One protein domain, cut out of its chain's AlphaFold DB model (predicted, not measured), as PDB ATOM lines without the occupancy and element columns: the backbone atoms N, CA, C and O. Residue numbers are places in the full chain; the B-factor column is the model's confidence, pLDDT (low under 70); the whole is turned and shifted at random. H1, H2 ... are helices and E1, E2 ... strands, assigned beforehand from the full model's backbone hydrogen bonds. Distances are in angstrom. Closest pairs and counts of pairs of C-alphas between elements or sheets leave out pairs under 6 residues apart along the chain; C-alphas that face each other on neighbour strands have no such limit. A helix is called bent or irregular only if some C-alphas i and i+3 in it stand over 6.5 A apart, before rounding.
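AT A GLANCE: This is residues 47 to 136, 188 to 244 and 268 to 288 of the 1047 residues of the protein "SET domain-containing protein" of Toxoplasma gondii (strain ATCC 50861 / VEG) (UniProt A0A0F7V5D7). A two-stranded ribbon, E1 and E2, sits beside H2, the helix in the middle of a compact helical body; H6 and H7, side by side, cross H2, and H1 packs near its last residues, with short H4 and H5 also packed on H2. H3 starts at H1 and runs out as a long arm, whose residues 124 to 136 stick out. The 168 printed residues have seven named helices and two named strands, in the order E1 H1 E2 H2 H3 H4 H5 H6 H7; the sheet E1 - E2 is antiparallel and the class is mostly helix. The whole is compact, with a radius of gyration of the C-alphas of 16.9 A, and its outline, spanning 58 by 39 by 31 A, is only just elongated.

IN THESE COORDINATES: E1, residues 47 to 49, begins at C-alpha 47 (3.100, 26.101, -24.995), and E2 is residues 78 to 81. H2, residues 88 to 106, is 27.0 A long. H1, residues 59 to 72, is 20.1 A long, and H3, residues 109 to 136, is 40.5 A long and ends at C-alpha 136 (-34.089, 45.001, -30.830). H4 is residues 190 to 196. H5, residues 198 to 201, is irregular, with C-alphas 198 and 201 7.4 A apart. H6, residues 205 to 222, is 25.8 A long. H7, residues 268 to 288, is 29.4 A long, has a kink of 39 degrees near residue 275 and is only just irregular, with C-alphas 274 and 277 7.0 A apart; it ends at C-alpha 288 (1.162, 45.726, -7.359).

HOW THE PARTS SIT: E1 and E2 are antiparallel at 143 degrees, with N 48 and O 79 at 2.9 A and N 79 and O 48 at 2.8 A, within hydrogen-bond range. The closest C-alphas of E2 and H2, Ala 79 and Leu 98, are 7.5 A apart. H2 is the hub, touching five helices, H1, H4, H5, H6 and H7; in what follows each pair of residues named with a distance is the closest pair of C-alphas of the two helices. With residues 98 to 106 it touches H6 at a steep tilt of 65 degrees, Phe 102 to Ala 211, 5.1 A. With residues 88 to 95 it touches H7, about perpendicular at 74 degrees, Ile 91 to Phe 278, 6.5 A. H6 and H7 touch at a shallow tilt of 19 degrees, opposite ways, Gln 216 to Val 279, 6.1 A. With residues 92 to 99 H2 touches H4, Ala 96 to Trp 196, 4.8 A, and with residues 96 to 100 H5, Asp 100 to Leu 199, 5.9 A. Residues 65 to 69 of H1 touch residues 101 to 105 of H2 at a shallow tilt of 23 degrees, opposite ways, Arg 65 to Ile 104, 6.3 A. Residues 109 to 119 of H3 touch H1 at a shallow tilt of 31 degrees, Leu 68 to Asp 116, 6.1 A. Of the six touching pairs with a tilt three are shallow, a packing part aligned, part crossed. Every O i to N i+4 pair is within hydrogen-bond range in H1, H2, H3 and H6, against 2 of 3 in H4 and 15 of 17 in H7; H5 is too short for one.

THE WHOLE: The C-alphas farthest apart, Gly 136 and Gly 227, are 60.3 A apart. Residues 137 to 187 and 245 to 267 are not printed, with gaps of 25.8 A between C-alphas 136 and 188 and 15.3 A between C-alphas 244 and 268. Of the links printed whole, none is long; residues 223 to 244 hold no named element. Mean pLDDT of the printed part is 83.3, and it is under 70 in residues 53 to 55, 188 to 193, 201 to 203 and 238 to 244.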
ATOM      1  N   GLY A  47       3.947  26.785 -25.968       89.75
ATOM      2  CA  GLY A  47       3.100  26.101 -24.995       89.75
ATOM      3  C   GLY A  47       3.564  26.370 -23.562       89.75
ATOM      4  O   GLY A  47       4.731  26.165 -23.236       89.75
ATOM      5  N   LEU A  48       2.640  26.803 -22.710       90.56
ATOM      6  CA  LEU A  48       2.790  26.887 -21.260       90.56
ATOM      7  C   LEU A  48       1.807  25.895 -20.624       90.56
ATOM      8  O   LEU A  48       0.595  26.096 -20.688       90.56
ATOM      9  N   ALA A  49       2.323  24.800 -20.066       89.44
ATOM     10  CA  ALA A  49       1.508  23.756 -19.447       89.44
ATOM     11  C   ALA A  49       0.865  24.236 -18.134       89.44
ATOM     12  O   ALA A  49       1.510  24.919 -17.333       89.44
ATOM     13  N   LEU A  50      -0.399  23.861 -17.922       87.06
ATOM     14  CA  LEU A  50      -1.158  24.134 -16.703       87.06
ATOM     15  C   LEU A  50      -0.964  22.997 -15.680       87.06
ATOM     16  O   LEU A  50      -1.034  21.829 -16.069       87.06
ATOM     17  N   PRO A  51      -0.805  23.289 -14.375       84.94
ATOM     18  CA  PRO A  51      -0.500  22.297 -13.335       84.94
ATOM     19  C   PRO A  51      -1.720  21.461 -12.884       84.94
ATOM     20  O   PRO A  51      -1.835  21.088 -11.719       84.94
ATOM     21  N   LEU A  52      -2.656  21.165 -13.795       78.62
ATOM     22  CA  LEU A  52      -3.946  20.537 -13.483       78.62
ATOM     23  C   LEU A  52      -3.806  19.126 -12.903       78.62
ATOM     24  O   LEU A  52      -4.409  18.828 -11.878       78.62
ATOM     25  N   THR A  53      -3.014  18.255 -13.524       65.38
ATOM     26  CA  THR A  53      -2.839  16.864 -13.066       65.38
ATOM     27  C   THR A  53      -2.036  16.788 -11.768       65.38
ATOM     28  O   THR A  53      -2.453  16.117 -10.830       65.38
ATOM     29  N   ALA A  54      -0.947  17.556 -11.668       67.62
ATOM     30  CA  ALA A  54      -0.070  17.614 -10.494       67.62
ATOM     31  C   ALA A  54      -0.749  18.148  -9.213       67.62
ATOM     32  O   ALA A  54      -0.157  18.084  -8.138       67.62
ATOM     33  N   GLN A  55      -1.960  18.706  -9.313       65.75
ATOM     34  CA  GLN A  55      -2.770  19.211  -8.192       65.75
ATOM     35  C   GLN A  55      -4.137  18.515  -8.075       65.75
ATOM     36  O   GLN A  55      -4.988  18.948  -7.296       65.75
ATOM     37  N   THR A  56      -4.392  17.471  -8.874       70.69
ATOM     38  CA  THR A  56      -5.712  16.831  -8.936       70.69
ATOM     39  C   THR A  56      -5.607  15.321  -9.138       70.69
ATOM     40  O   THR A  56      -5.859  14.809 -10.226       70.69
ATOM     41  N   ALA A  57      -5.279  14.590  -8.069       71.44
ATOM     42  CA  ALA A  57      -5.264  13.124  -8.091       71.44
ATOM     43  C   ALA A  57      -6.659  12.508  -8.349       71.44
ATOM     44  O   ALA A  57      -6.760  11.415  -8.900       71.44
ATOM     45  N   CYS A  58      -7.741  13.203  -7.974       79.00
ATOM     46  CA  CYS A  58      -9.114  12.726  -8.155       79.00
ATOM     47  C   CYS A  58      -9.658  13.043  -9.571       79.00
ATOM     48  O   CYS A  58      -9.814  14.224  -9.905       79.00
ATOM     49  N   PRO A  59     -10.020  12.038 -10.401       79.38
ATOM     50  CA  PRO A  59     -10.444  12.272 -11.786       79.38
ATOM     51  C   PRO A  59     -11.708  13.132 -11.941       79.38
ATOM     52  O   PRO A  59     -11.811  13.897 -12.900       79.38
ATOM     53  N   SER A  60     -12.661  13.060 -11.003       75.62
ATOM     54  CA  SER A  60     -13.899  13.857 -11.059       75.62
ATOM     55  C   SER A  60     -13.632  15.350 -10.841       75.62
ATOM     56  O   SER A  60     -14.135  16.178 -11.606       75.62
ATOM     57  N   ARG A  61     -12.765  15.700  -9.877       80.00
ATOM     58  CA  ARG A  61     -12.264  17.072  -9.675       80.00
ATOM     59  C   ARG A  61     -11.511  17.584 -10.904       80.00
ATOM     60  O   ARG A  61     -11.700  18.733 -11.296       80.00
ATOM     61  N   LEU A  62     -10.698  16.739 -11.545       86.94
ATOM     62  CA  LEU A  62      -9.952  17.111 -12.753       86.94
ATOM     63  C   LEU A  62     -10.907  17.435 -13.914       86.94
ATOM     64  O   LEU A  62     -10.785  18.492 -14.532       86.94
ATOM     65  N   ALA A  63     -11.913  16.586 -14.142       86.44
ATOM     66  CA  ALA A  63     -12.959  16.817 -15.138       86.44
ATOM     67  C   ALA A  63     -13.860  18.026 -14.805       86.44
ATOM     68  O   ALA A  63     -14.427  18.648 -15.706       86.44
ATOM     69  N   PHE A  64     -14.021  18.387 -13.528       87.19
ATOM     70  CA  PHE A  64     -14.714  19.616 -13.125       87.19
ATOM     71  C   PHE A  64     -13.878  20.866 -13.437       87.19
ATOM     72  O   PHE A  64     -14.359  21.744 -14.154       87.19
ATOM     73  N   ARG A  65     -12.598  20.898 -13.025       91.56
ATOM     74  CA  ARG A  65     -11.642  21.969 -13.378       91.56
ATOM     75  C   ARG A  65     -11.551  22.175 -14.897       91.56
ATOM     76  O   ARG A  65     -11.584  23.312 -15.360       91.56
ATOM     77  N   GLN A  66     -11.503  21.094 -15.680       91.94
ATOM     78  CA  GLN A  66     -11.481  21.155 -17.148       91.94
ATOM     79  C   GLN A  66     -12.754  21.785 -17.734       91.94
ATOM     80  O   GLN A  66     -12.646  22.763 -18.470       91.94
ATOM     81  N   ARG A  67     -13.952  21.309 -17.364       90.25
ATOM     82  CA  ARG A  67     -15.227  21.879 -17.853       90.25
ATOM     83  C   ARG A  67     -15.407  23.352 -17.470       90.25
ATOM     84  O   ARG A  67     -15.928  24.135 -18.263       90.25
ATOM     85  N   LEU A  68     -14.933  23.755 -16.288       90.75
ATOM     86  CA  LEU A  68     -14.938  25.154 -15.858       90.75
ATOM     87  C   LEU A  68     -14.037  26.036 -16.742       90.75
ATOM     88  O   LEU A  68     -14.457  27.116 -17.167       90.75
ATOM     89  N   LEU A  69     -12.831  25.562 -17.077       92.69
ATOM     90  CA  LEU A  69     -11.929  26.240 -18.017       92.69
ATOM     91  C   LEU A  69     -12.566  26.362 -19.411       92.69
ATOM     92  O   LEU A  69     -12.551  27.449 -19.989       92.69
ATOM     93  N   GLU A  70     -13.186  25.294 -19.924       91.25
ATOM     94  CA  GLU A  70     -13.876  25.299 -21.224       91.25
ATOM     95  C   GLU A  70     -15.012  26.326 -21.274       91.25
ATOM     96  O   GLU A  70     -15.062  27.134 -22.208       91.25
ATOM     97  N   ARG A  71     -15.872  26.367 -20.244       88.56
ATOM     98  CA  ARG A  71     -16.994  27.319 -20.150       88.56
ATOM     99  C   ARG A  71     -16.518  28.777 -20.150       88.56
ATOM    100  O   ARG A  71     -17.099  29.626 -20.826       88.56
ATOM    101  N   LEU A  72     -15.418  29.069 -19.456       87.69
ATOM    102  CA  LEU A  72     -14.798  30.401 -19.427       87.69
ATOM    103  C   LEU A  72     -13.986  30.734 -20.701       87.69
ATOM    104  O   LEU A  72     -13.532  31.870 -20.873       87.69
ATOM    105  N   GLY A  73     -13.814  29.780 -21.625       89.75
ATOM    106  CA  GLY A  73     -13.006  29.937 -22.841       89.75
ATOM    107  C   GLY A  73     -11.496  29.977 -22.577       89.75
ATOM    108  O   GLY A  73     -10.748  30.596 -23.341       89.75
ATOM    109  N   LEU A  74     -11.064  29.354 -21.480       93.25
ATOM    110  CA  LEU A  74      -9.685  29.255 -21.010       93.25
ATOM    111  C   LEU A  74      -9.029  27.945 -21.501       93.25
ATOM    112  O   LEU A  74      -9.724  26.993 -21.854       93.25
ATOM    113  N   PRO A  75      -7.686  27.874 -21.573       92.25
ATOM    114  CA  PRO A  75      -6.983  26.639 -21.920       92.25
ATOM    115  C   PRO A  75      -7.204  25.543 -20.864       92.25
ATOM    116  O   PRO A  75      -7.224  25.827 -19.673       92.25
ATOM    117  N   THR A  76      -7.310  24.283 -21.298       90.94
ATOM    118  CA  THR A  76      -7.626  23.109 -20.449       90.94
ATOM    119  C   THR A  76      -6.427  22.224 -20.104       90.94
ATOM    120  O   THR A  76      -6.573  21.196 -19.447       90.94
ATOM    121  N   SER A  77      -5.241  22.565 -20.613       89.19
ATOM    122  CA  SER A  77      -4.025  21.746 -20.502       89.19
ATOM    123  C   SER A  77      -2.767  22.545 -20.850       89.19
ATOM    124  O   SER A  77      -1.822  22.590 -20.067       89.19
ATOM    125  N   VAL A  78      -2.769  23.221 -22.002       91.50
ATOM    126  CA  VAL A  78      -1.663  24.063 -22.482       91.50
ATOM    127  C   VAL A  78      -2.201  25.417 -22.937       91.50
ATOM    128  O   VAL A  78      -3.104  25.490 -23.769       91.50
ATOM    129  N   ALA A  79      -1.624  26.492 -22.406       92.00
ATOM    130  CA  ALA A  79      -1.849  27.860 -22.851       92.00
ATOM    131  C   ALA A  79      -0.845  28.225 -23.958       92.00
ATOM    132  O   ALA A  79       0.364  28.183 -23.741       92.00
ATOM    133  N   TYR A  80      -1.331  28.596 -25.141       93.00
ATOM    134  CA  TYR A  80      -0.499  28.946 -26.294       93.00
ATOM    135  C   TYR A  80      -0.215  30.454 -26.337       93.00
ATOM    136  O   TYR A  80      -1.092  31.266 -26.642       93.00
ATOM    137  N   LEU A  81       1.030  30.833 -26.045       93.25
ATOM    138  CA  LEU A  81       1.499  32.219 -26.038       93.25
ATOM    139  C   LEU A  81       1.838  32.668 -27.476       93.25
ATOM    140  O   LEU A  81       2.741  32.086 -28.086       93.25
ATOM    141  N   PRO A  82       1.135  33.666 -28.051       90.88
ATOM    142  CA  PRO A  82       1.275  34.036 -29.461       90.88
ATOM    143  C   PRO A  82       2.650  34.631 -29.799       90.88
ATOM    144  O   PRO A  82       3.242  35.359 -29.009       90.88
ATOM    145  N   SER A  83       3.127  34.337 -31.010       81.75
ATOM    146  CA  SER A  83       4.538  34.440 -31.416       81.75
ATOM    147  C   SER A  83       4.989  35.770 -32.035       81.75
ATOM    148  O   SER A  83       6.154  35.886 -32.415       81.75
ATOM    149  N   ARG A  84       4.097  36.758 -32.206       79.56
ATOM    150  CA  ARG A  84       4.382  38.015 -32.932       79.56
ATOM    151  C   ARG A  84       3.579  39.201 -32.407       79.56
ATOM    152  O   ARG A  84       2.386  39.051 -32.157       79.56
ATOM    153  N   ASP A  85       4.239  40.357 -32.311       81.06
ATOM    154  CA  ASP A  85       3.690  41.727 -32.260       81.06
ATOM    155  C   ASP A  85       2.388  41.912 -31.462       81.06
ATOM    156  O   ASP A  85       1.447  42.600 -31.867       81.06
ATOM    157  N   VAL A  86       2.337  41.290 -30.284       87.75
ATOM    158  CA  VAL A  86       1.193  41.361 -29.377       87.75
ATOM    159  C   VAL A  86       1.141  42.764 -28.772       87.75
ATOM    160  O   VAL A  86       2.079  43.192 -28.101       87.75
ATOM    161  N   SER A  87       0.047  43.498 -28.994       91.75
ATOM    162  CA  SER A  87      -0.096  44.840 -28.417       91.75
ATOM    163  C   SER A  87      -0.089  44.783 -26.878       91.75
ATOM    164  O   SER A  87      -0.579  43.803 -26.310       91.75
ATOM    165  N   PRO A  88       0.383  45.826 -26.163       88.81
ATOM    166  CA  PRO A  88       0.384  45.837 -24.696       88.81
ATOM    167  C   PRO A  88      -0.994  45.552 -24.081       88.81
ATOM    168  O   PRO A  88      -1.092  44.853 -23.081       88.81
ATOM    169  N   PHE A  89      -2.068  46.021 -24.722       88.31
ATOM    170  CA  PHE A  89      -3.449  45.709 -24.342       88.31
ATOM    171  C   PHE A  89      -3.767  44.206 -24.441       88.31
ATOM    172  O   PHE A  89      -4.361  43.633 -23.529       88.31
ATOM    173  N   ALA A  90      -3.352  43.555 -25.531       89.56
ATOM    174  CA  ALA A  90      -3.526  42.119 -25.707       89.56
ATOM    175  C   ALA A  90      -2.633  41.308 -24.749       89.56
ATOM    176  O   ALA A  90      -3.101  40.300 -24.234       89.56
ATOM    177  N   ILE A  91      -1.413  41.764 -24.437       91.31
ATOM    178  CA  ILE A  91      -0.563  41.143 -23.403       91.31
ATOM    179  C   ILE A  91      -1.267  41.176 -22.043       91.31
ATOM    180  O   ILE A  91      -1.362  40.129 -21.408       91.31
ATOM    181  N   ARG A  92      -1.830  42.326 -21.628       90.94
ATOM    182  CA  ARG A  92      -2.603  42.424 -20.374       90.94
ATOM    183  C   ARG A  92      -3.744  41.414 -20.323       90.94
ATOM    184  O   ARG A  92      -3.793  40.588 -19.418       90.94
ATOM    185  N   ARG A  93      -4.583  41.392 -21.361       89.19
ATOM    186  CA  ARG A  93      -5.712  40.455 -21.447       89.19
ATOM    187  C   ARG A  93      -5.283  38.980 -21.473       89.19
ATOM    188  O   ARG A  93      -6.003  38.141 -20.943       89.19
ATOM    189  N   LEU A  94      -4.145  38.644 -22.082       92.19
ATOM    190  CA  LEU A  94      -3.624  37.272 -22.077       92.19
ATOM    191  C   LEU A  94      -3.051  36.893 -20.704       92.19
ATOM    192  O   LEU A  94      -3.303  35.783 -20.250       92.19
ATOM    193  N   CYS A  95      -2.361  37.798 -20.002       93.69
ATOM    194  CA  CYS A  95      -1.949  37.565 -18.613       93.69
ATOM    195  C   CYS A  95      -3.155  37.412 -17.676       93.69
ATOM    196  O   CYS A  95      -3.172  36.481 -16.882       93.69
ATOM    197  N   ALA A  96      -4.195  38.236 -17.826       91.44
ATOM    198  CA  ALA A  96      -5.462  38.092 -17.106       91.44
ATOM    199  C   ALA A  96      -6.081  36.688 -17.293       91.44
ATOM    200  O   ALA A  96      -6.443  36.034 -16.320       91.44
ATOM    201  N   GLN A  97      -6.119  36.181 -18.534       92.31
ATOM    202  CA  GLN A  97      -6.595  34.820 -18.830       92.31
ATOM    203  C   GLN A  97      -5.659  33.711 -18.312       92.31
ATOM    204  O   GLN A  97      -6.145  32.647 -17.936       92.31
ATOM    205  N   LEU A  98      -4.337  33.929 -18.266       93.56
ATOM    206  CA  LEU A  98      -3.411  33.002 -17.598       93.56
ATOM    207  C   LEU A  98      -3.683  32.951 -16.093       93.56
ATOM    208  O   LEU A  98      -3.737  31.861 -15.533       93.56
ATOM    209  N   VAL A  99      -3.874  34.107 -15.451       93.44
ATOM    210  CA  VAL A  99      -4.164  34.199 -14.015       93.44
ATOM    211  C   VAL A  99      -5.448  33.435 -13.691       93.44
ATOM    212  O   VAL A  99      -5.391  32.551 -12.845       93.44
ATOM    213  N   ASP A 100      -6.554  33.657 -14.408       92.25
ATOM    214  CA  ASP A 100      -7.787  32.868 -14.220       92.25
ATOM    215  C   ASP A 100      -7.575  31.357 -14.429       92.25
ATOM    216  O   ASP A 100      -8.079  30.548 -13.651       92.25
ATOM    217  N   ALA A 101      -6.799  30.953 -15.440       92.62
ATOM    218  CA  ALA A 101      -6.546  29.537 -15.702       92.62
ATOM    219  C   ALA A 101      -5.723  28.867 -14.586       92.62
ATOM    220  O   ALA A 101      -6.078  27.782 -14.123       92.62
ATOM    221  N   PHE A 102      -4.650  29.511 -14.110       92.12
ATOM    222  CA  PHE A 102      -3.833  28.993 -13.004       92.12
ATOM    223  C   PHE A 102      -4.562  29.058 -11.656       92.12
ATOM    224  O   PHE A 102      -4.358  28.169 -10.834       92.12
ATOM    225  N   ARG A 103      -5.451  30.037 -11.438       89.94
ATOM    226  CA  ARG A 103      -6.362  30.054 -10.281       89.94
ATOM    227  C   ARG A 103      -7.197  28.786 -10.222       89.94
ATOM    228  O   ARG A 103      -7.104  28.067  -9.240       89.94
ATOM    229  N   ILE A 104      -7.910  28.434 -11.295       90.75
ATOM    230  CA  ILE A 104      -8.741  27.215 -11.352       90.75
ATOM    231  C   ILE A 104      -7.914  25.933 -11.114       90.75
ATOM    232  O   ILE A 104      -8.425  24.954 -10.568       90.75
ATOM    233  N   CYS A 105      -6.618  25.930 -11.446       89.06
ATOM    234  CA  CYS A 105      -5.720  24.815 -11.119       89.06
ATOM    235  C   CYS A 105      -5.423  24.674  -9.611       89.06
ATOM    236  O   CYS A 105      -5.052  23.587  -9.173       89.06
ATOM    237  N   TYR A 106      -5.557  25.753  -8.833       86.69
ATOM    238  CA  TYR A 106      -5.175  25.838  -7.417       86.69
ATOM    239  C   TYR A 106      -6.333  26.112  -6.445       86.69
ATOM    240  O   TYR A 106      -6.175  25.860  -5.253       86.69
ATOM    241  N   MET A 107      -7.472  26.594  -6.946       85.69
ATOM    242  CA  MET A 107      -8.738  26.776  -6.235       85.69
ATOM    243  C   MET A 107      -9.121  25.523  -5.444       85.69
ATOM    244  O   MET A 107      -9.088  24.421  -5.995       85.69
ATOM    245  N   SER A 108      -9.529  25.683  -4.182       80.38
ATOM    246  CA  SER A 108     -10.159  24.596  -3.419       80.38
ATOM    247  C   SER A 108     -11.494  24.191  -4.054       80.38
ATOM    248  O   SER A 108     -12.063  24.956  -4.830       80.38
ATOM    249  N   ASP A 109     -12.037  23.020  -3.707       76.25
ATOM    250  CA  ASP A 109     -13.348  22.583  -4.215       76.25
ATOM    251  C   ASP A 109     -14.433  23.658  -4.016       76.25
ATOM    252  O   ASP A 109     -15.187  23.945  -4.941       76.25
ATOM    253  N   GLN A 110     -14.462  24.315  -2.851       71.88
ATOM    254  CA  GLN A 110     -15.385  25.418  -2.549       71.88
ATOM    255  C   GLN A 110     -15.210  26.605  -3.515       71.88
ATOM    256  O   GLN A 110     -16.200  27.093  -4.063       71.88
ATOM    257  N   ASP A 111     -13.964  27.024  -3.776       78.19
ATOM    258  CA  ASP A 111     -13.661  28.107  -4.726       78.19
ATOM    259  C   ASP A 111     -14.065  27.724  -6.164       78.19
ATOM    260  O   ASP A 111     -14.556  28.565  -6.916       78.19
ATOM    261  N   LEU A 112     -13.902  26.448  -6.548       82.56
ATOM    262  CA  LEU A 112     -14.303  25.939  -7.864       82.56
ATOM    263  C   LEU A 112     -15.820  25.980  -8.062       82.56
ATOM    264  O   LEU A 112     -16.269  26.381  -9.134       82.56
ATOM    265  N   TYR A 113     -16.615  25.590  -7.058       79.00
ATOM    266  CA  TYR A 113     -18.078  25.690  -7.145       79.00
ATOM    267  C   TYR A 113     -18.534  27.148  -7.255       79.00
ATOM    268  O   TYR A 113     -19.441  27.443  -8.035       79.00
ATOM    269  N   PHE A 114     -17.876  28.074  -6.549       75.19
ATOM    270  CA  PHE A 114     -18.172  29.496  -6.706       75.19
ATOM    271  C   PHE A 114     -17.793  30.021  -8.104       75.19
ATOM    272  O   PHE A 114     -18.590  30.695  -8.758       75.19
ATOM    273  N   ALA A 115     -16.621  29.649  -8.620       81.69
ATOM    274  CA  ALA A 115     -16.211  29.997  -9.978       81.69
ATOM    275  C   ALA A 115     -17.124  29.377 -11.060       81.69
ATOM    276  O   ALA A 115     -17.348  30.005 -12.095       81.69
ATOM    277  N   ASP A 116     -17.696  28.189 -10.825       83.88
ATOM    278  CA  ASP A 116     -18.710  27.567 -11.690       83.88
ATOM    279  C   ASP A 116     -20.019  28.371 -11.702       83.88
ATOM    280  O   ASP A 116     -20.557  28.622 -12.783       83.88
ATOM    281  N   ALA A 117     -20.478  28.862 -10.545       76.44
ATOM    282  CA  ALA A 117     -21.628  29.764 -10.451       76.44
ATOM    283  C   ALA A 117     -21.385  31.085 -11.208       76.44
ATOM    284  O   ALA A 117     -22.172  31.445 -12.085       76.44
ATOM    285  N   VAL A 118     -20.247  31.752 -10.974       77.06
ATOM    286  CA  VAL A 118     -19.857  32.978 -11.701       77.06
ATOM    287  C   VAL A 118     -19.760  32.729 -13.213       77.06
ATOM    288  O   VAL A 118     -20.217  33.549 -14.011       77.06
ATOM    289  N   ALA A 119     -19.220  31.583 -13.641       81.50
ATOM    290  CA  ALA A 119     -19.158  31.221 -15.055       81.50
ATOM    291  C   ALA A 119     -20.556  31.032 -15.676       81.50
ATOM    292  O   ALA A 119     -20.796  31.512 -16.787       81.50
ATOM    293  N   ARG A 120     -21.491  30.380 -14.965       80.69
ATOM    294  CA  ARG A 120     -22.894  30.240 -15.400       80.69
ATOM    295  C   ARG A 120     -23.599  31.587 -15.507       80.69
ATOM    296  O   ARG A 120     -24.381  31.769 -16.442       80.69
ATOM    297  N   GLU A 121     -23.309  32.521 -14.603       77.06
ATOM    298  CA  GLU A 121     -23.915  33.853 -14.629       77.06
ATOM    299  C   GLU A 121     -23.472  34.645 -15.857       77.06
ATOM    300  O   GLU A 121     -24.296  35.123 -16.636       77.06
ATOM    301  N   LEU A 122     -22.164  34.673 -16.127       78.12
ATOM    302  CA  LEU A 122     -21.617  35.302 -17.330       78.12
ATOM    303  C   LEU A 122     -22.188  34.670 -18.615       78.12
ATOM    304  O   LEU A 122     -22.419  35.373 -19.603       78.12
ATOM    305  N   GLU A 123     -22.492  33.366 -18.620       80.12
ATOM    306  CA  GLU A 123     -23.219  32.721 -19.719       80.12
ATOM    307  C   GLU A 123     -24.714  33.073 -19.781       80.12
ATOM    308  O   GLU A 123     -25.274  33.138 -20.883       80.12
ATOM    309  N   ARG A 124     -25.397  33.265 -18.646       78.69
ATOM    310  CA  ARG A 124     -26.804  33.696 -18.601       78.69
ATOM    311  C   ARG A 124     -26.924  35.138 -19.088       78.69
ATOM    312  O   ARG A 124     -27.688  35.390 -20.021       78.69
ATOM    313  N   GLU A 125     -26.087  36.043 -18.591       77.56
ATOM    314  CA  GLU A 125     -26.024  37.435 -19.039       77.56
ATOM    315  C   GLU A 125     -25.675  37.523 -20.535       77.56
ATOM    316  O   GLU A 125     -26.327  38.231 -21.310       77.56
ATOM    317  N   ALA A 126     -24.711  36.720 -21.006       76.94
ATOM    318  CA  ALA A 126     -24.356  36.676 -22.420       76.94
ATOM    319  C   ALA A 126     -25.462  36.070 -23.312       76.94
ATOM    320  O   ALA A 126     -25.588  36.462 -24.481       76.94
ATOM    321  N   ARG A 127     -26.298  35.159 -22.788       80.44
ATOM    322  CA  ARG A 127     -27.547  34.704 -23.434       80.44
ATOM    323  C   ARG A 127     -28.607  35.814 -23.447       80.44
ATOM    324  O   ARG A 127     -29.196  36.046 -24.504       80.44
ATOM    325  N   GLY A 128     -28.773  36.562 -22.357       83.69
ATOM    326  CA  GLY A 128     -29.654  37.732 -22.262       83.69
ATOM    327  C   GLY A 128     -29.302  38.814 -23.287       83.69
ATOM    328  O   GLY A 128     -30.119  39.146 -24.148       83.69
ATOM    329  N   ARG A 129     -28.041  39.271 -23.307       80.62
ATOM    330  CA  ARG A 129     -27.507  40.229 -24.299       80.62
ATOM    331  C   ARG A 129     -27.698  39.743 -25.749       80.62
ATOM    332  O   ARG A 129     -27.992  40.542 -26.641       80.62
ATOM    333  N   ARG A 130     -27.568  38.432 -26.018       79.38
ATOM    334  CA  ARG A 130     -27.879  37.823 -27.335       79.38
ATOM    335  C   ARG A 130     -29.374  37.904 -27.671       79.38
ATOM    336  O   ARG A 130     -29.714  38.261 -28.799       79.38
ATOM    337  N   ALA A 131     -30.258  37.569 -26.730       83.44
ATOM    338  CA  ALA A 131     -31.708  37.616 -26.919       83.44
ATOM    339  C   ALA A 131     -32.208  39.056 -27.128       83.44
ATOM    340  O   ALA A 131     -32.973  39.311 -28.056       83.44
ATOM    341  N   GLN A 132     -31.699  40.012 -26.347       82.81
ATOM    342  CA  GLN A 132     -31.995  41.436 -26.490       82.81
ATOM    343  C   GLN A 132     -31.577  41.962 -27.872       82.81
ATOM    344  O   GLN A 132     -32.390  42.580 -28.553       82.81
ATOM    345  N   ARG A 133     -30.365  41.634 -28.352       86.12
ATOM    346  CA  ARG A 133     -29.914  41.995 -29.714       86.12
ATOM    347  C   ARG A 133     -30.790  41.383 -30.816       86.12
ATOM    348  O   ARG A 133     -31.060  42.054 -31.807       86.12
ATOM    349  N   ARG A 134     -31.283  40.148 -30.635       86.12
ATOM    350  CA  ARG A 134     -32.243  39.503 -31.558       86.12
ATOM    351  C   ARG A 134     -33.633  40.152 -31.544       86.12
ATOM    352  O   ARG A 134     -34.288  40.152 -32.582       86.12
ATOM    353  N   ARG A 135     -34.088  40.683 -30.401       85.81
ATOM    354  CA  ARG A 135     -35.374  41.396 -30.274       85.81
ATOM    355  C   ARG A 135     -35.285  42.828 -30.824       85.81
ATOM    356  O   ARG A 135     -36.099  43.196 -31.664       85.81
ATOM    357  N   GLY A 136     -34.275  43.602 -30.414       82.56
ATOM    358  CA  GLY A 136     -34.089  45.001 -30.830       82.56
ATOM    359  C   GLY A 136     -33.847  45.164 -32.332       82.56
ATOM    360  O   GLY A 136     -34.526  45.954 -32.980       82.56
ATOM    361  N   ILE A 188     -17.718  47.155 -11.923       46.59
ATOM    362  CA  ILE A 188     -16.315  46.888 -12.168       46.59
ATOM    363  C   ILE A 188     -16.048  47.402 -13.574       46.59
ATOM    364  O   ILE A 188     -16.490  46.815 -14.563       46.59
ATOM    365  N   THR A 189     -15.345  48.533 -13.662       48.72
ATOM    366  CA  THR A 189     -14.985  49.114 -14.954       48.72
ATOM    367  C   THR A 189     -14.281  48.040 -15.794       48.72
ATOM    368  O   THR A 189     -13.381  47.370 -15.271       48.72
ATOM    369  N   PRO A 190     -14.658  47.831 -17.074       60.09
ATOM    370  CA  PRO A 190     -14.150  46.704 -17.865       60.09
ATOM    371  C   PRO A 190     -12.617  46.623 -17.941       60.09
ATOM    372  O   PRO A 190     -12.054  45.552 -18.142       60.09
ATOM    373  N   GLU A 191     -11.941  47.751 -17.740       63.62
ATOM    374  CA  GLU A 191     -10.489  47.903 -17.630       63.62
ATOM    375  C   GLU A 191      -9.860  47.067 -16.497       63.62
ATOM    376  O   GLU A 191      -8.742  46.584 -16.656       63.62
ATOM    377  N   ARG A 192     -10.564  46.845 -15.376       62.56
ATOM    378  CA  ARG A 192     -10.048  46.088 -14.216       62.56
ATOM    379  C   ARG A 192      -9.969  44.584 -14.498       62.56
ATOM    380  O   ARG A 192      -8.928  43.968 -14.273       62.56
ATOM    381  N   PHE A 193     -11.028  44.008 -15.072       67.50
ATOM    382  CA  PHE A 193     -11.044  42.603 -15.507       67.50
ATOM    383  C   PHE A 193     -10.001  42.309 -16.604       67.50
ATOM    384  O   PHE A 193      -9.485  41.197 -16.690       67.50
ATOM    385  N   GLN A 194      -9.657  43.300 -17.438       71.38
ATOM    386  CA  GLN A 194      -8.637  43.164 -18.492       71.38
ATOM    387  C   GLN A 194      -7.201  43.036 -17.964       71.38
ATOM    388  O   GLN A 194      -6.314  42.667 -18.735       71.38
ATOM    389  N   GLU A 195      -6.963  43.371 -16.696       77.12
ATOM    390  CA  GLU A 195      -5.655  43.288 -16.041       77.12
ATOM    391  C   GLU A 195      -5.552  42.059 -15.123       77.12
ATOM    392  O   GLU A 195      -4.535  41.369 -15.143       77.12
ATOM    393  N   TRP A 196      -6.611  41.752 -14.364       81.44
ATOM    394  CA  TRP A 196      -6.567  40.762 -13.275       81.44
ATOM    395  C   TRP A 196      -7.364  39.480 -13.510       81.44
ATOM    396  O   TRP A 196      -7.348  38.608 -12.642       81.44
ATOM    397  N   GLY A 197      -8.049  39.355 -14.647       82.88
ATOM    398  CA  GLY A 197      -8.915  38.215 -14.952       82.88
ATOM    399  C   GLY A 197     -10.348  38.396 -14.449       82.88
ATOM    400  O   GLY A 197     -10.627  39.278 -13.637       82.88
ATOM    401  N   LEU A 198     -11.268  37.576 -14.959       81.69
ATOM    402  CA  LEU A 198     -12.682  37.548 -14.568       81.69
ATOM    403  C   LEU A 198     -12.853  37.148 -13.101       81.69
ATOM    404  O   LEU A 198     -13.705  37.701 -12.413       81.69
ATOM    405  N   LEU A 199     -12.003  36.247 -12.603       79.88
ATOM    406  CA  LEU A 199     -12.086  35.705 -11.244       79.88
ATOM    407  C   LEU A 199     -11.415  36.628 -10.206       79.88
ATOM    408  O   LEU A 199     -11.185  36.245  -9.063       79.88
ATOM    409  N   ALA A 200     -11.102  37.874 -10.584       74.81
ATOM    410  CA  ALA A 200     -10.444  38.856  -9.723       74.81
ATOM    411  C   ALA A 200     -11.286  39.357  -8.543       74.81
ATOM    412  O   ALA A 200     -10.723  39.959  -7.635       74.81
ATOM    413  N   ALA A 201     -12.598  39.125  -8.555       66.12
ATOM    414  CA  ALA A 201     -13.484  39.405  -7.428       66.12
ATOM    415  C   ALA A 201     -13.801  38.149  -6.594       66.12
ATOM    416  O   ALA A 201     -14.590  38.237  -5.664       66.12
ATOM    417  N   CYS A 202     -13.249  36.982  -6.946       61.88
ATOM    418  CA  CYS A 202     -13.846  35.692  -6.595       61.88
ATOM    419  C   CYS A 202     -13.028  34.836  -5.621       61.88
ATOM    420  O   CYS A 202     -13.313  33.650  -5.489       61.88
ATOM    421  N   GLU A 203     -11.972  35.381  -5.013       66.25
ATOM    422  CA  GLU A 203     -10.945  34.559  -4.375       66.25
ATOM    423  C   GLU A 203     -10.259  35.187  -3.168       66.25
ATOM    424  O   GLU A 203     -10.068  36.400  -3.073       66.25
ATOM    425  N   SER A 204      -9.737  34.297  -2.323       74.50
ATOM    426  CA  SER A 204      -8.726  34.629  -1.332       74.50
ATOM    427  C   SER A 204      -7.407  35.095  -1.988       74.50
ATOM    428  O   SER A 204      -7.061  34.689  -3.107       74.50
ATOM    429  N   PRO A 205      -6.590  35.916  -1.299       80.81
ATOM    430  CA  PRO A 205      -5.311  36.369  -1.844       80.81
ATOM    431  C   PRO A 205      -4.287  35.249  -2.108       80.81
ATOM    432  O   PRO A 205      -3.334  35.484  -2.853       80.81
ATOM    433  N   SER A 206      -4.445  34.052  -1.528       82.81
ATOM    434  CA  SER A 206      -3.496  32.936  -1.668       82.81
ATOM    435  C   SER A 206      -3.546  32.300  -3.053       82.81
ATOM    436  O   SER A 206      -2.492  31.976  -3.602       82.81
ATOM    437  N   ASN A 207      -4.733  32.161  -3.646       84.00
ATOM    438  CA  ASN A 207      -4.883  31.593  -4.984       84.00
ATOM    439  C   ASN A 207      -4.303  32.544  -6.039       84.00
ATOM    440  O   ASN A 207      -3.479  32.122  -6.855       84.00
ATOM    441  N   LEU A 208      -4.625  33.846  -5.958       87.94
ATOM    442  CA  LEU A 208      -4.001  34.870  -6.802       87.94
ATOM    443  C   LEU A 208      -2.479  34.900  -6.608       87.94
ATOM    444  O   LEU A 208      -1.751  34.880  -7.599       87.94
ATOM    445  N   ARG A 209      -1.987  34.898  -5.357       90.06
ATOM    446  CA  ARG A 209      -0.554  34.787  -5.040       90.06
ATOM    447  C   ARG A 209       0.063  33.610  -5.797       90.06
ATOM    448  O   ARG A 209       0.982  33.799  -6.593       90.06
ATOM    449  N   ARG A 210      -0.459  32.403  -5.576       89.44
ATOM    450  CA  ARG A 210       0.073  31.162  -6.148       89.44
ATOM    451  C   ARG A 210       0.066  31.191  -7.678       89.44
ATOM    452  O   ARG A 210       1.084  30.871  -8.283       89.44
ATOM    453  N   ALA A 211      -1.023  31.656  -8.292       90.25
ATOM    454  CA  ALA A 211      -1.132  31.811  -9.740       90.25
ATOM    455  C   ALA A 211      -0.102  32.809 -10.305       90.25
ATOM    456  O   ALA A 211       0.632  32.461 -11.228       90.25
ATOM    457  N   LEU A 212       0.004  34.021  -9.741       92.69
ATOM    458  CA  LEU A 212       0.951  35.050 -10.197       92.69
ATOM    459  C   LEU A 212       2.397  34.540 -10.208       92.69
ATOM    460  O   LEU A 212       3.098  34.671 -11.217       92.69
ATOM    461  N   PHE A 213       2.836  33.971  -9.083       91.44
ATOM    462  CA  PHE A 213       4.219  33.540  -8.905       91.44
ATOM    463  C   PHE A 213       4.545  32.280  -9.708       91.44
ATOM    464  O   PHE A 213       5.625  32.214 -10.292       91.44
ATOM    465  N   GLU A 214       3.611  31.335  -9.840       91.50
ATOM    466  CA  GLU A 214       3.804  30.169 -10.705       91.50
ATOM    467  C   GLU A 214       3.919  30.566 -12.181       91.50
ATOM    468  O   GLU A 214       4.863  30.155 -12.861       91.50
ATOM    469  N   ILE A 215       3.005  31.410 -12.678       92.75
ATOM    470  CA  ILE A 215       3.056  31.913 -14.058       92.75
ATOM    471  C   ILE A 215       4.394  32.623 -14.294       92.75
ATOM    472  O   ILE A 215       5.051  32.367 -15.303       92.75
ATOM    473  N   GLN A 216       4.838  33.482 -13.369       93.38
ATOM    474  CA  GLN A 216       6.135  34.145 -13.492       93.38
ATOM    475  C   GLN A 216       7.300  33.143 -13.521       93.38
ATOM    476  O   GLN A 216       8.176  33.274 -14.377       93.38
ATOM    477  N   ASN A 217       7.315  32.150 -12.629       90.81
ATOM    478  CA  ASN A 217       8.381  31.151 -12.555       90.81
ATOM    479  C   ASN A 217       8.447  30.301 -13.834       90.81
ATOM    480  O   ASN A 217       9.520  30.182 -14.427       90.81
ATOM    481  N   ARG A 218       7.308  29.792 -14.328       92.12
ATOM    482  CA  ARG A 218       7.251  29.020 -15.585       92.12
ATOM    483  C   ARG A 218       7.617  29.877 -16.805       92.12
ATOM    484  O   ARG A 218       8.362  29.413 -17.666       92.12
ATOM    485  N   LEU A 219       7.184  31.143 -16.874       92.38
ATOM    486  CA  LEU A 219       7.592  32.070 -17.943       92.38
ATOM    487  C   LEU A 219       9.096  32.403 -17.897       92.38
ATOM    488  O   LEU A 219       9.713  32.519 -18.956       92.38
ATOM    489  N   ARG A 220       9.697  32.545 -16.703       91.12
ATOM    490  CA  ARG A 220      11.155  32.707 -16.551       91.12
ATOM    491  C   ARG A 220      11.893  31.450 -16.999       91.12
ATOM    492  O   ARG A 220      12.792  31.572 -17.825       91.12
ATOM    493  N   PHE A 221      11.476  30.264 -16.547       89.62
ATOM    494  CA  PHE A 221      12.074  28.985 -16.950       89.62
ATOM    495  C   PHE A 221      12.047  28.803 -18.477       89.62
ATOM    496  O   PHE A 221      13.073  28.526 -19.096       89.62
ATOM    497  N   LEU A 222      10.903  29.067 -19.121       89.31
ATOM    498  CA  LEU A 222      10.782  29.042 -20.584       89.31
ATOM    499  C   LEU A 222      11.684  30.081 -21.287       89.31
ATOM    500  O   LEU A 222      12.004  29.908 -22.462       89.31
ATOM    501  N   ALA A 223      12.132  31.139 -20.607       90.12
ATOM    502  CA  ALA A 223      13.067  32.126 -21.148       90.12
ATOM    503  C   ALA A 223      14.555  31.756 -20.957       90.12
ATOM    504  O   ALA A 223      15.418  32.468 -21.488       90.12
ATOM    505  N   LEU A 224      14.880  30.666 -20.253       88.62
ATOM    506  CA  LEU A 224      16.244  30.136 -20.107       88.62
ATOM    507  C   LEU A 224      16.692  29.378 -21.371       88.62
ATOM    508  O   LEU A 224      15.869  28.856 -22.131       88.62
ATOM    509  N   LYS A 225      18.001  29.323 -21.626       84.31
ATOM    510  CA  LYS A 225      18.621  28.401 -22.590       84.31
ATOM    511  C   LYS A 225      18.687  26.998 -21.971       84.31
ATOM    512  O   LYS A 225      18.740  26.863 -20.752       84.31
ATOM    513  N   LYS A 226      18.696  25.929 -22.779       80.88
ATOM    514  CA  LYS A 226      18.808  24.563 -22.230       80.88
ATOM    515  C   LYS A 226      20.161  24.407 -21.518       80.88
ATOM    516  O   LYS A 226      21.200  24.604 -22.142       80.88
ATOM    517  N   GLY A 227      20.127  24.096 -20.221       80.62
ATOM    518  CA  GLY A 227      21.307  24.048 -19.344       80.62
ATOM    519  C   GLY A 227      21.714  25.382 -18.695       80.62
ATOM    520  O   GLY A 227      22.687  25.405 -17.948       80.62
ATOM    521  N   GLU A 228      20.998  26.485 -18.936       85.19
ATOM    522  CA  GLU A 228      21.123  27.721 -18.148       85.19
ATOM    523  C   GLU A 228      20.236  27.590 -16.904       85.19
ATOM    524  O   GLU A 228      19.034  27.358 -17.026       85.19
ATOM    525  N   VAL A 229      20.825  27.721 -15.715       81.25
ATOM    526  CA  VAL A 229      20.104  27.694 -14.434       81.25
ATOM    527  C   VAL A 229      19.964  29.126 -13.929       81.25
ATOM    528  O   VAL A 229      20.965  29.822 -13.766       81.25
ATOM    529  N   ASP A 230      18.733  29.558 -13.665       81.50
ATOM    530  CA  ASP A 230      18.458  30.803 -12.950       81.50
ATOM    531  C   ASP A 230      18.269  30.487 -11.464       81.50
ATOM    532  O   ASP A 230      17.310  29.820 -11.080       81.50
ATOM    533  N   ALA A 231      19.183  30.973 -10.622       75.38
ATOM    534  CA  ALA A 231      19.154  30.758  -9.174       75.38
ATOM    535  C   ALA A 231      17.889  31.319  -8.491       75.38
ATOM    536  O   ALA A 231      17.606  30.948  -7.349       75.38
ATOM    537  N   ALA A 232      17.144  32.195  -9.177       75.75
ATOM    538  CA  ALA A 232      15.884  32.778  -8.731       75.75
ATOM    539  C   ALA A 232      14.638  31.925  -9.037       75.75
ATOM    540  O   ALA A 232      13.547  32.262  -8.571       75.75
ATOM    541  N   VAL A 233      14.766  30.870  -9.848       81.38
ATOM    542  CA  VAL A 233      13.641  30.087 -10.379       81.38
ATOM    543  C   VAL A 233      13.726  28.649  -9.855       81.38
ATOM    544  O   VAL A 233      14.740  27.989 -10.081       81.38
ATOM    545  N   PRO A 234      12.681  28.126  -9.186       78.75
ATOM    546  CA  PRO A 234      12.627  26.717  -8.810       78.75
ATOM    547  C   PRO A 234      12.786  25.798 -10.029       78.75
ATOM    548  O   PRO A 234      12.250  26.072 -11.104       78.75
ATOM    549  N   LEU A 235      13.507  24.689  -9.858       77.75
ATOM    550  CA  LEU A 235      13.653  23.681 -10.907       77.75
ATOM    551  C   LEU A 235      12.317  22.953 -11.119       77.75
ATOM    552  O   LEU A 235      11.883  22.185 -10.262       77.75
ATOM    553  N   PHE A 236      11.693  23.181 -12.272       78.25
ATOM    554  CA  PHE A 236      10.583  22.365 -12.761       78.25
ATOM    555  C   PHE A 236      11.127  21.075 -13.392       78.25
ATOM    556  O   PHE A 236      12.184  21.087 -14.028       78.25
ATOM    557  N   ASP A 237      10.399  19.968 -13.241       72.94
ATOM    558  CA  ASP A 237      10.689  18.721 -13.954       72.94
ATOM    559  C   ASP A 237      10.482  18.968 -15.467       72.94
ATOM    560  O   ASP A 237       9.426  19.473 -15.863       72.94
ATOM    561  N   GLU A 238      11.469  18.661 -16.328       69.12
ATOM    562  CA  GLU A 238      11.340  18.891 -17.786       69.12
ATOM    563  C   GLU A 238      10.121  18.141 -18.369       69.12
ATOM    564  O   GLU A 238       9.601  18.557 -19.402       69.12
ATOM    565  N   SER A 239       9.619  17.091 -17.700       64.94
ATOM    566  CA  SER A 239       8.417  16.354 -18.113       64.94
ATOM    567  C   SER A 239       7.090  17.102 -17.894       64.94
ATOM    568  O   SER A 239       6.139  16.862 -18.639       64.94
ATOM    569  N   GLU A 240       7.008  18.052 -16.951       63.81
ATOM    570  CA  GLU A 240       5.828  18.927 -16.818       63.81
ATOM    571  C   GLU A 240       5.731  19.947 -17.960       63.81
ATOM    572  O   GLU A 240       4.654  20.454 -18.287       63.81
ATOM    573  N   LEU A 241       6.869  20.291 -18.559       63.19
ATOM    574  CA  LEU A 241       6.951  21.274 -19.623       63.19
ATOM    575  C   LEU A 241       6.787  20.563 -20.959       63.19
ATOM    576  O   LEU A 241       7.756  20.113 -21.564       63.19
ATOM    577  N   VAL A 242       5.538  20.507 -21.432       57.75
ATOM    578  CA  VAL A 242       5.166  19.951 -22.741       57.75
ATOM    579  C   VAL A 242       5.811  20.759 -23.875       57.75
ATOM    580  O   VAL A 242       5.188  21.612 -24.514       57.75
ATOM    581  N   VAL A 243       7.085  20.468 -24.144       55.53
ATOM    582  CA  VAL A 243       7.805  20.878 -25.345       55.53
ATOM    583  C   VAL A 243       7.173  20.122 -26.504       55.53
ATOM    584  O   VAL A 243       7.505  18.977 -26.804       55.53
ATOM    585  N   LEU A 244       6.196  20.772 -27.131       53.84
ATOM    586  CA  LEU A 244       5.394  20.239 -28.227       53.84
ATOM    587  C   LEU A 244       6.190  20.259 -29.551       53.84
ATOM    588  O   LEU A 244       5.749  20.805 -30.561       53.84
ATOM    589  N   SER A 268      16.627  30.346 -28.857       86.12
ATOM    590  CA  SER A 268      16.496  30.689 -27.434       86.12
ATOM    591  C   SER A 268      16.473  32.202 -27.156       86.12
ATOM    592  O   SER A 268      15.928  32.636 -26.142       86.12
ATOM    593  N   GLU A 269      17.022  33.014 -28.062       87.75
ATOM    594  CA  GLU A 269      17.054  34.473 -27.938       87.75
ATOM    595  C   GLU A 269      15.767  35.110 -28.472       87.75
ATOM    596  O   GLU A 269      15.227  35.996 -27.807       87.75
ATOM    597  N   ASP A 270      15.192  34.575 -29.555       88.12
ATOM    598  CA  ASP A 270      13.826  34.904 -29.990       88.12
ATOM    599  C   ASP A 270      12.807  34.529 -28.903       88.12
ATOM    600  O   ASP A 270      11.926  35.319 -28.567       88.12
ATOM    601  N   ARG A 271      12.968  33.353 -28.277       89.75
ATOM    602  CA  ARG A 271      12.138  32.878 -27.157       89.75
ATOM    603  C   ARG A 271      12.211  33.824 -25.954       89.75
ATOM    604  O   ARG A 271      11.175  34.230 -25.426       89.75
ATOM    605  N   ARG A 272      13.419  34.244 -25.555       91.69
ATOM    606  CA  ARG A 272      13.635  35.232 -24.480       91.69
ATOM    607  C   ARG A 272      13.087  36.617 -24.846       91.69
ATOM    608  O   ARG A 272      12.570  37.309 -23.970       91.69
ATOM    609  N   ALA A 273      13.171  37.030 -26.111       90.75
ATOM    610  CA  ALA A 273      12.586  38.281 -26.588       90.75
ATOM    611  C   ALA A 273      11.047  38.243 -26.569       90.75
ATOM    612  O   ALA A 273      10.432  39.205 -26.109       90.75
ATOM    613  N   LEU A 274      10.441  37.126 -26.988       90.88
ATOM    614  CA  LEU A 274       8.992  36.923 -27.025       90.88
ATOM    615  C   LEU A 274       8.359  36.883 -25.629       90.88
ATOM    616  O   LEU A 274       7.288  37.445 -25.422       90.88
ATOM    617  N   LEU A 275       9.012  36.227 -24.666       93.56
ATOM    618  CA  LEU A 275       8.489  36.082 -23.303       93.56
ATOM    619  C   LEU A 275       8.673  37.348 -22.452       93.56
ATOM    620  O   LEU A 275       7.921  37.557 -21.500       93.56
ATOM    621  N   ARG A 276       9.626  38.228 -22.799       94.38
ATOM    622  CA  ARG A 276       9.948  39.450 -22.035       94.38
ATOM    623  C   ARG A 276       8.729  40.333 -21.704       94.38
ATOM    624  O   ARG A 276       8.647  40.754 -20.551       94.38
ATOM    625  N   PRO A 277       7.777  40.622 -22.617       94.31
ATOM    626  CA  PRO A 277       6.615  41.452 -22.298       94.31
ATOM    627  C   PRO A 277       5.648  40.771 -21.321       94.31
ATOM    628  O   PRO A 277       5.123  41.436 -20.430       94.31
ATOM    629  N   PHE A 278       5.462  39.449 -21.434       94.56
ATOM    630  CA  PHE A 278       4.652  38.668 -20.496       94.56
ATOM    631  C   PHE A 278       5.301  38.642 -19.105       94.56
ATOM    632  O   PHE A 278       4.655  39.013 -18.130       94.56
ATOM    633  N   VAL A 279       6.597  38.311 -19.009       94.50
ATOM    634  CA  VAL A 279       7.356  38.331 -17.740       94.50
ATOM    635  C   VAL A 279       7.331  39.721 -17.097       94.50
ATOM    636  O   VAL A 279       7.099  39.837 -15.895       94.50
ATOM    637  N   SER A 280       7.519  40.783 -17.888       94.56
ATOM    638  CA  SER A 280       7.491  42.168 -17.405       94.56
ATOM    639  C   SER A 280       6.109  42.591 -16.902       94.56
ATOM    640  O   SER A 280       6.025  43.256 -15.870       94.56
ATOM    641  N   HIS A 281       5.025  42.187 -17.572       94.38
ATOM    642  CA  HIS A 281       3.683  42.485 -17.082       94.38
ATOM    643  C   HIS A 281       3.324  41.653 -15.841       94.38
ATOM    644  O   HIS A 281       2.800  42.213 -14.883       94.38
ATOM    645  N   MET A 282       3.688  40.367 -15.790       94.75
ATOM    646  CA  MET A 282       3.516  39.552 -14.581       94.75
ATOM    647  C   MET A 282       4.297  40.126 -13.390       94.75
ATOM    648  O   MET A 282       3.757  40.171 -12.291       94.75
ATOM    649  N   GLN A 283       5.512  40.652 -13.603       95.75
ATOM    650  CA  GLN A 283       6.258  41.375 -12.563       95.75
ATOM    651  C   GLN A 283       5.527  42.645 -12.100       95.75
ATOM    652  O   GLN A 283       5.527  42.943 -10.910       95.75
ATOM    653  N   HIS A 284       4.869  43.378 -13.004       93.69
ATOM    654  CA  HIS A 284       4.051  44.537 -12.631       93.69
ATOM    655  C   HIS A 284       2.844  44.137 -11.765       93.69
ATOM    656  O   HIS A 284       2.615  44.765 -10.730       93.69
ATOM    657  N   LEU A 285       2.118  43.073 -12.137       91.81
ATOM    658  CA  LEU A 285       1.023  42.528 -11.326       91.81
ATOM    659  C   LEU A 285       1.532  42.090  -9.946       91.81
ATOM    660  O   LEU A 285       0.973  42.477  -8.928       91.81
ATOM    661  N   ILE A 286       2.647  41.364  -9.896       93.88
ATOM    662  CA  ILE A 286       3.303  40.935  -8.656       93.88
ATOM    663  C   ILE A 286       3.698  42.122  -7.769       93.88
ATOM    664  O   ILE A 286       3.332  42.156  -6.597       93.88
ATOM    665  N   ASN A 287       4.369  43.136  -8.321       94.00
ATOM    666  CA  ASN A 287       4.757  44.337  -7.576       94.00
ATOM    667  C   ASN A 287       3.536  45.089  -7.025       94.00
ATOM    668  O   ASN A 287       3.605  45.660  -5.938       94.00
ATOM    669  N   ARG A 288       2.417  45.084  -7.761       90.19
ATOM    670  CA  ARG A 288       1.162  45.726  -7.359       90.19
ATOM    671  C   ARG A 288       0.388  44.907  -6.321       90.19
ATOM    672  O   ARG A 288      -0.153  45.497  -5.393       90.19
TER     673      ARG A 288